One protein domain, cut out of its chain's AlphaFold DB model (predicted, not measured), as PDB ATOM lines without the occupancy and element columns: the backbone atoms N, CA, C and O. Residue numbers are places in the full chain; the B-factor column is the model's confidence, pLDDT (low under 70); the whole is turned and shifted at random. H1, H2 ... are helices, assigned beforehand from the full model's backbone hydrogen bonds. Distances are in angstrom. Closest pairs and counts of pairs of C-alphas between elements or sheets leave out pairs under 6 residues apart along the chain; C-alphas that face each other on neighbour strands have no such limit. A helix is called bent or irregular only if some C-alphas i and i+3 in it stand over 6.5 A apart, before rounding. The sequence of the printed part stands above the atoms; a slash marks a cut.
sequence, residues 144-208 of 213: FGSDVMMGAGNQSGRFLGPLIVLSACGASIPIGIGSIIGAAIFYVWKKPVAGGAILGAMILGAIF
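This is residues 144 to 208 of the 213 residues of the protein "DUF4310 family protein" of Bacillus sp. Gen3 (UniProt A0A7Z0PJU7). A long bent helix, H1, gives its second arm, H1b, to a small bundle of three helices with H2 and H3, while residues 144 to 153 of its first arm, H1a, stick out free beyond one end of that bundle. H1b, H2 and H3 run up and down, each against the one before it in the chain, with their centres in a triangle. The printed part has 65 residues with three named helices, in the order H1, H2, H3, and no named strand; its class is all helix. It is only just compact, close to loose, with a radius of gyration of the C-alphas of 12.8 A, and it spans 46 by 21 by 16 A, the free part of H1a adding to the length.

The longest helix, H1, holds residues 144 to 171. By its hydrogen bonds it was assigned as one helix, but it is bent: C-alphas 159 and 162 are 6.7 A apart. Its arm H1a, residues 144 to 159, is 23.1 A long and begins with C-alpha 144 at (62.286, 34.959, 21.545). Its arm H1b, residues 162 to 171, is 14.5 A long and begins with C-alpha 162 at (33.826, 40.430, 25.575). H2, residues 173 to 188, is 22.8 A long. H3, residues 193 to 207, is 21.6 A long and ends with C-alpha 207 at (21.288, 24.504, 35.805).

In the bundle, H1b and H2 form a helical hairpin: they touch, the closest C-alphas being those of Cys 169 and Gly 176 at 3.8 A, and run opposite ways at a shallow tilt of 19 degrees. H2 and H3 form a second helical hairpin and touch with 49 pairs of C-alphas within 8 A, the closest being those of Ser 179 and Ala 197 at 4.1 A. They run opposite ways at a steep tilt of 37 degrees, only just past shallow. H1b also touches H3, with the C-alphas of Val 165 and Ala 197 closest at 6.0 A, and the two run the same way at a shallow tilt of 18 degrees. Outward from the bundle, H1a stands to H1b at a steep tilt of 41 degrees. H1a and H3 touch only at their ends, through residues 157 to 158 and 193 to 194, with the C-alphas of Gly 157 and Ala 194 closest at 5.8 A. H1a and H2 are apart. Each O i to N i+4 pair is within hydrogen-bond range in H1b, H2 and H3, and 11 of 12 are in H1a.

The C-alphas of Phe 144 and Phe 208, the two farthest apart, are 45.6 A from each other. Without residues 144 to 153, the body of 55 residues spans 31 by 19 by 12 A. The printed part has no cut, and the links H1 to H2 and H2 to H3 are both tight. Mean pLDDT of the printed part is 83.9, and residues 144 to 151 are under 70.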
ATOM      1  N   PHE A 144      62.839  33.982  22.497       57.31
ATOM      2  CA  PHE A 144      62.286  34.959  21.545       57.31
ATOM      3  C   PHE A 144      60.916  34.580  20.953       57.31
ATOM      4  O   PHE A 144      60.107  35.459  20.677       57.31
ATOM      5  N   GLY A 145      60.631  33.287  20.770       60.72
ATOM      6  CA  GLY A 145      59.346  32.827  20.223       60.72
ATOM      7  C   GLY A 145      58.250  32.644  21.276       60.72
ATOM      8  O   GLY A 145      57.084  32.947  21.022       60.72
ATOM      9  N   SER A 146      58.609  32.173  22.472       60.59
ATOM     10  CA  SER A 146      57.634  31.768  23.490       60.59
ATOM     11  C   SER A 146      56.933  32.958  24.125       60.59
ATOM     12  O   SER A 146      55.725  32.914  24.341       60.59
ATOM     13  N   ASP A 147      57.673  34.042  24.364       62.41
ATOM     14  CA  ASP A 147      57.125  35.266  24.948       62.41
ATOM     15  C   ASP A 147      56.192  35.981  23.964       62.41
ATOM     16  O   ASP A 147      55.131  36.473  24.354       62.41
ATOM     17  N   VAL A 148      56.537  35.971  22.671       67.00
ATOM     18  CA  VAL A 148      55.696  36.534  21.605       67.00
ATOM     19  C   VAL A 148      54.412  35.718  21.440       67.00
ATOM     20  O   VAL A 148      53.325  36.296  21.411       67.00
ATOM     21  N   MET A 149      54.496  34.384  21.399       66.25
ATOM     22  CA  MET A 149      53.320  33.519  21.237       66.25
ATOM     23  C   MET A 149      52.415  33.508  22.477       66.25
ATOM     24  O   MET A 149      51.194  33.624  22.347       66.25
ATOM     25  N   MET A 150      52.983  33.454  23.685       68.50
ATOM     26  CA  MET A 150      52.207  33.556  24.927       68.50
ATOM     27  C   MET A 150      51.578  34.953  25.081       68.50
ATOM     28  O   MET A 150      50.430  35.077  25.520       68.50
ATOM     29  N   GLY A 151      52.292  36.006  24.666       69.62
ATOM     30  CA  GLY A 151      51.799  37.383  24.634       69.62
ATOM     31  C   GLY A 151      50.628  37.575  23.669       69.62
ATOM     32  O   GLY A 151      49.590  38.105  24.071       69.62
ATOM     33  N   ALA A 152      50.753  37.091  22.430       71.56
ATOM     34  CA  ALA A 152      49.690  37.139  21.427       71.56
ATOM     35  C   ALA A 152      48.431  36.390  21.892       71.56
ATOM     36  O   ALA A 152      47.327  36.922  21.787       71.56
ATOM     37  N   GLY A 153      48.591  35.202  22.489       70.81
ATOM     38  CA  GLY A 153      47.476  34.434  23.049       70.81
ATOM     39  C   GLY A 153      46.753  35.163  24.187       70.81
ATOM     40  O   GLY A 153      45.525  35.243  24.193       70.81
ATOM     41  N   ASN A 154      47.491  35.765  25.125       75.81
ATOM     42  CA  ASN A 154      46.892  36.524  26.226       75.81
ATOM     43  C   ASN A 154      46.175  37.801  25.741       75.81
ATOM     44  O   ASN A 154      45.120  38.151  26.269       75.81
ATOM     45  N   GLN A 155      46.713  38.485  24.726       77.88
ATOM     46  CA  GLN A 155      46.050  39.640  24.105       77.88
ATOM     47  C   GLN A 155      44.788  39.225  23.339       77.88
ATOM     48  O   GLN A 155      43.729  39.817  23.540       77.88
ATOM     49  N   SER A 156      44.863  38.159  22.538       75.00
ATOM     50  CA  SER A 156      43.709  37.605  21.824       75.00
ATOM     51  C   SER A 156      42.604  37.170  22.791       75.00
ATOM     52  O   SER A 156      41.451  37.557  22.623       75.00
ATOM     53  N   GLY A 157      42.945  36.473  23.880       71.25
ATOM     54  CA  GLY A 157      41.977  36.073  24.904       71.25
ATOM     55  C   GLY A 157      41.304  37.254  25.616       71.25
ATOM     56  O   GLY A 157      40.135  37.164  25.991       71.25
ATOM     57  N   ARG A 158      41.999  38.388  25.776       79.81
ATOM     58  CA  ARG A 158      41.392  39.630  26.290       79.81
ATOM     59  C   ARG A 158      40.443  40.268  25.280       79.81
ATOM     60  O   ARG A 158      39.414  40.790  25.690       79.81
ATOM     61  N   PHE A 159      40.769  40.199  23.994       83.31
ATOM     62  CA  PHE A 159      39.930  40.726  22.921       83.31
ATOM     63  C   PHE A 159      38.673  39.872  22.680       83.31
ATOM     64  O   PHE A 159      37.582  40.403  22.503       83.31
ATOM     65  N   LEU A 160      38.811  38.544  22.732       83.88
ATOM     66  CA  LEU A 160      37.715  37.593  22.529       83.88
ATOM     67  C   LEU A 160      36.779  37.485  23.742       83.88
ATOM     68  O   LEU A 160      35.606  37.166  23.574       83.88
ATOM     69  N   GLY A 161      37.260  37.766  24.959       84.81
ATOM     70  CA  GLY A 161      36.464  37.665  26.189       84.81
ATOM     71  C   GLY A 161      35.114  38.400  26.133       84.81
ATOM     72  O   GLY A 161      34.087  37.769  26.378       84.81
ATOM     73  N   PRO A 162      35.075  39.695  25.766       88.19
ATOM     74  CA  PRO A 162      33.826  40.430  25.575       88.19
ATOM     75  C   PRO A 162      32.902  39.826  24.509       88.19
ATOM     76  O   PRO A 162      31.690  39.795  24.702       88.19
ATOM     77  N   LEU A 163      33.452  39.300  23.410       89.31
ATOM     78  CA  LEU A 163      32.657  38.671  22.348       89.31
ATOM     79  C   LEU A 163      31.974  37.384  22.829       89.31
ATOM     80  O   LEU A 163      30.822  37.141  22.480       89.31
ATOM     81  N   ILE A 164      32.644  36.597  23.678       88.31
ATOM     82  CA  ILE A 164      32.060  35.396  24.295       88.31
ATOM     83  C   ILE A 164      30.873  35.769  25.189       88.31
ATOM     84  O   ILE A 164      29.834  35.119  25.124       88.31
ATOM     85  N   VAL A 165      30.998  36.831  25.990       89.81
ATOM     86  CA  VAL A 165      29.901  37.324  26.842       89.81
ATOM     87  C   VAL A 165      28.711  37.776  25.993       89.81
ATOM     88  O   VAL A 165      27.576  37.408  26.276       89.81
ATOM     89  N   LEU A 166      28.959  38.526  24.915       90.00
ATOM     90  CA  LEU A 166      27.900  38.959  23.999       90.00
ATOM     91  C   LEU A 166      27.202  37.770  23.326       90.00
ATOM     92  O   LEU A 166      25.976  37.741  23.252       90.00
ATOM     93  N   SER A 167      27.969  36.767  22.891       86.81
ATOM     94  CA  SER A 167      27.425  35.536  22.311       86.81
ATOM     95  C   SER A 167      26.583  34.746  23.323       86.81
ATOM     96  O   SER A 167      25.487  34.307  22.984       86.81
ATOM     97  N   ALA A 168      27.034  34.637  24.576       87.25
ATOM     98  CA  ALA A 168      26.298  33.987  25.661       87.25
ATOM     99  C   ALA A 168      24.972  34.699  25.987       87.25
ATOM    100  O   ALA A 168      23.952  34.037  26.176       87.25
ATOM    101  N   CYS A 169      24.964  36.037  26.000       89.44
ATOM    102  CA  CYS A 169      23.744  36.830  26.163       89.44
ATOM    103  C   CYS A 169      22.756  36.638  25.004       89.44
ATOM    104  O   CYS A 169      21.549  36.662  25.232       89.44
ATOM    105  N   GLY A 170      23.259  36.441  23.782       85.81
ATOM    106  CA  GLY A 170      22.435  36.112  22.619       85.81
ATOM    107  C   GLY A 170      21.833  34.704  22.671       85.81
ATOM    108  O   GLY A 170      20.777  34.486  22.090       85.81
ATOM    109  N   ALA A 171      22.474  33.765  23.377       85.00
ATOM    110  CA  ALA A 171      22.004  32.384  23.492       85.00
ATOM    111  C   ALA A 171      20.858  32.229  24.505       85.00
ATOM    112  O   ALA A 171      19.834  31.631  24.189       85.00
ATOM    113  N   SER A 172      21.009  32.748  25.728       85.44
ATOM    114  CA  SER A 172      19.910  32.831  26.700       85.44
ATOM    115  C   SER A 172      20.229  33.763  27.864       85.44
ATOM    116  O   SER A 172      21.390  33.999  28.202       85.44
ATOM    117  N   ILE A 173      19.184  34.260  28.533       88.38
ATOM    118  CA  ILE A 173      19.329  35.157  29.690       88.38
ATOM    119  C   ILE A 173      20.135  34.495  30.829       88.38
ATOM    120  O   ILE A 173      21.089  35.122  31.298       88.38
ATOM    121  N   PRO A 174      19.846  33.246  31.267       89.06
ATOM    122  CA  PRO A 174      20.618  32.607  32.337       89.06
ATOM    123  C   PRO A 174      22.092  32.394  31.969       89.06
ATOM    124  O   PRO A 174      22.975  32.658  32.784       89.06
ATOM    125  N   ILE A 175      22.378  31.976  30.731       89.69
ATOM    126  CA  ILE A 175      23.750  31.745  30.252       89.69
ATOM    127  C   ILE A 175      24.509  33.074  30.146       89.69
ATOM    128  O   ILE A 175      25.661  33.165  30.578       89.69
ATOM    129  N   GLY A 176      23.850  34.127  29.654       90.31
ATOM    130  CA  GLY A 176      24.379  35.487  29.613       90.31
ATOM    131  C   GLY A 176      24.778  35.999  30.997       90.31
ATOM    132  O   GLY A 176      25.927  36.399  31.193       90.31
ATOM    133  N   ILE A 177      23.879  35.900  31.984       92.81
ATOM    134  CA  ILE A 177      24.156  36.289  33.379       92.81
ATOM    135  C   ILE A 177      25.346  35.500  33.938       92.81
ATOM    136  O   ILE A 177      26.251  36.084  34.537       92.81
ATOM    137  N   GLY A 178      25.380  34.188  33.696       92.38
ATOM    138  CA  GLY A 178      26.477  33.323  34.127       92.38
ATOM    139  C   GLY A 178      27.811  33.776  33.543       92.38
ATOM    140  O   GLY A 178      28.791  33.925  34.275       92.38
ATOM    141  N   SER A 179      27.836  34.078  32.244       93.31
ATOM    142  CA  SER A 179      29.035  34.553  31.552       93.31
ATOM    143  C   SER A 179      29.540  35.894  32.095       93.31
ATOM    144  O   SER A 179      30.743  36.049  32.296       93.31
ATOM    145  N   ILE A 180      28.644  36.836  32.418       94.56
ATOM    146  CA  ILE A 180      29.000  38.153  32.969       94.56
ATOM    147  C   ILE A 180      29.629  37.995  34.354       94.56
ATOM    148  O   ILE A 180      30.686  38.568  34.622       94.56
ATOM    149  N   ILE A 181      29.009  37.198  35.228       94.00
ATOM    150  CA  ILE A 181      29.510  36.962  36.588       94.00
ATOM    151  C   ILE A 181      30.871  36.261  36.536       94.00
ATOM    152  O   ILE A 181      31.822  36.701  37.185       94.00
ATOM    153  N   GLY A 182      30.993  35.207  35.727       92.44
ATOM    154  CA  GLY A 182      32.248  34.476  35.562       92.44
ATOM    155  C   GLY A 182      33.368  35.354  34.993       92.44
ATOM    156  O   GLY A 182      34.490  35.348  35.510       92.44
ATOM    157  N   ALA A 183      33.057  36.174  33.986       91.44
ATOM    158  CA  ALA A 183      33.973  37.159  33.422       91.44
ATOM    159  C   ALA A 183      34.421  38.193  34.469       91.44
ATOM    160  O   ALA A 183      35.615  38.473  34.574       91.44
ATOM    161  N   ALA A 184      33.494  38.721  35.274       91.56
ATOM    162  CA  ALA A 184      33.779  39.714  36.310       91.56
ATOM    163  C   ALA A 184      34.686  39.156  37.419       91.56
ATOM    164  O   ALA A 184      35.657  39.808  37.805       91.56
ATOM    165  N   ILE A 185      34.435  37.928  37.884       92.38
ATOM    166  CA  ILE A 185      35.287  37.254  38.878       92.38
ATOM    167  C   ILE A 185      36.715  37.107  38.340       92.38
ATOM    168  O   ILE A 185      37.685  37.477  39.007       92.38
ATOM    169  N   PHE A 186      36.859  36.614  37.108       91.19
ATOM    170  CA  PHE A 186      38.172  36.418  36.494       91.19
ATOM    171  C   PHE A 186      38.880  37.742  36.202       91.19
ATOM    172  O   PHE A 186      40.104  37.814  36.329       91.19
ATOM    173  N   TYR A 187      38.128  38.798  35.892       87.38
ATOM    174  CA  TYR A 187      38.662  40.146  35.745       87.38
ATOM    175  C   TYR A 187      39.261  40.667  37.060       87.38
ATOM    176  O   TYR A 187      40.415  41.098  37.078       87.38
ATOM    177  N   VAL A 188      38.533  40.545  38.178       90.12
ATOM    178  CA  VAL A 188      39.018  40.950  39.513       90.12
ATOM    179  C   VAL A 188      40.259  40.152  39.922       90.12
ATOM    180  O   VAL A 188      41.212  40.711  40.464       90.12
ATOM    181  N   TRP A 189      40.308  38.859  39.599       89.44
ATOM    182  CA  TRP A 189      41.466  38.003  39.873       89.44
ATOM    183  C   TRP A 189      42.638  38.166  38.897       89.44
ATOM    184  O   TRP A 189      43.626  37.436  39.006       89.44
ATOM    185  N   LYS A 190      42.570  39.118  37.955       83.19
ATOM    186  CA  LYS A 190      43.584  39.328  36.904       83.19
ATOM    187  C   LYS A 190      43.887  38.044  36.115       83.19
ATOM    188  O   LYS A 190      45.026  37.797  35.711       83.19
ATOM    189  N   LYS A 191      42.866  37.212  35.909       82.81
ATOM    190  CA  LYS A 191      42.897  35.986  35.104       82.81
ATOM    191  C   LYS A 191      42.238  36.241  33.736       82.81
ATOM    192  O   LYS A 191      41.570  37.259  33.561       82.81
ATOM    193  N   PRO A 192      42.434  35.361  32.737       83.81
ATOM    194  CA  PRO A 192      41.836  35.540  31.414       83.81
ATOM    195  C   PRO A 192      40.301  35.608  31.473       83.81
ATOM    196  O   PRO A 192      39.646  34.641  31.859       83.81
ATOM    197  N   VAL A 193      39.734  36.747  31.058       87.31
ATOM    198  CA  VAL A 193      38.287  37.038  31.117       87.31
ATOM    199  C   VAL A 193      37.475  36.057  30.268       87.31
ATOM    200  O   VAL A 193      36.419  35.609  30.702       87.31
ATOM    201  N   ALA A 194      38.003  35.655  29.105       86.38
ATOM    202  CA  ALA A 194      37.395  34.642  28.242       86.38
ATOM    203  C   ALA A 194      37.133  33.313  28.971       86.38
ATOM    204  O   ALA A 194      36.048  32.753  28.857       86.38
ATOM    205  N   GLY A 195      38.096  32.836  29.769       84.75
ATOM    206  CA  GLY A 195      37.933  31.599  30.538       84.75
ATOM    207  C   GLY A 195      36.844  31.719  31.605       84.75
ATOM    208  O   GLY A 195      36.022  30.819  31.749       84.75
ATOM    209  N   GLY A 196      36.792  32.859  32.300       88.75
ATOM    210  CA  GLY A 196      35.730  33.146  33.266       88.75
ATOM    211  C   GLY A 196      34.346  33.203  32.622       88.75
ATOM    212  O   GLY A 196      33.405  32.622  33.158       88.75
ATOM    213  N   ALA A 197      34.234  33.839  31.454       89.75
ATOM    214  CA  ALA A 197      32.986  33.923  30.700       89.75
ATOM    215  C   ALA A 197      32.452  32.535  30.311       89.75
ATOM    216  O   ALA A 197      31.277  32.251  30.534       89.75
ATOM    217  N   ILE A 198      33.316  31.651  29.795       89.75
ATOM    218  CA  ILE A 198      32.937  30.279  29.414       89.75
ATOM    219  C   ILE A 198      32.505  29.475  30.641       89.75
ATOM    220  O   ILE A 198      31.435  28.876  30.634       89.75
ATOM    221  N   LEU A 199      33.301  29.478  31.714       89.81
ATOM    222  CA  LEU A 199      32.984  28.708  32.920       89.81
ATOM    223  C   LEU A 199      31.669  29.167  33.561       89.81
ATOM    224  O   LEU A 199      30.848  28.336  33.943       89.81
ATOM    225  N   GLY A 200      31.440  30.479  33.638       89.62
ATOM    226  CA  GLY A 200      30.191  31.034  34.155       89.62
ATOM    227  C   GLY A 200      28.979  30.685  33.286       89.62
ATOM    228  O   GLY A 200      27.935  30.296  33.814       89.62
ATOM    229  N   ALA A 201      29.133  30.755  31.960       89.62
ATOM    230  CA  ALA A 201      28.116  30.335  30.996       89.62
ATOM    231  C   ALA A 201      27.777  28.841  31.137       89.62
ATOM    232  O   ALA A 201      26.605  28.477  31.163       89.62
ATOM    233  N   MET A 202      28.789  27.979  31.286       89.19
ATOM    234  CA  MET A 202      28.609  26.534  31.453       89.19
ATOM    235  C   MET A 202      27.891  26.178  32.758       89.19
ATOM    236  O   MET A 202      27.008  25.327  32.745       89.19
ATOM    237  N   ILE A 203      28.237  26.824  33.878       89.94
ATOM    238  CA  ILE A 203      27.614  26.539  35.182       89.94
ATOM    239  C   ILE A 203      26.121  26.874  35.153       89.94
ATOM    240  O   ILE A 203      25.305  26.035  35.527       89.94
ATOM    241  N   LEU A 204      25.743  28.072  34.690       87.50
ATOM    242  CA  LEU A 204      24.322  28.428  34.624       87.50
ATOM    243  C   LEU A 204      23.587  27.722  33.485       87.50
ATOM    244  O   LEU A 204      22.417  27.395  33.661       87.50
ATOM    245  N   GLY A 205      24.258  27.409  32.376       84.44
ATOM    246  CA  GLY A 205      23.695  26.582  31.308       84.44
ATOM    247  C   GLY A 205      23.404  25.142  31.740       84.44
ATOM    248  O   GLY A 205      22.435  24.554  31.275       84.44
ATOM    249  N   ALA A 206      24.185  24.583  32.671       84.31
ATOM    250  CA  ALA A 206      23.915  23.263  33.240       84.31
ATOM    251  C   ALA A 206      22.697  23.253  34.185       84.31
ATOM    252  O   ALA A 206      22.006  22.243  34.280       84.31
ATOM    253  N   ILE A 207      22.432  24.365  34.884       85.06
ATOM    254  CA  ILE A 207      21.288  24.504  35.805       85.06
ATOM    255  C   ILE A 207      20.005  24.872  35.044       85.06
ATOM    256  O   ILE A 207      18.924  24.404  35.388       85.06
ATOM    257  N   PHE A 208      20.132  25.693  34.000       82.75
ATOM    258  CA  PHE A 208      19.034  26.153  33.153       82.75
ATOM    259  C   PHE A 208      19.294  25.738  31.701       82.75
ATOM    260  O   PHE A 208      19.722  26.569  30.891       82.75
TER     261      PHE A 208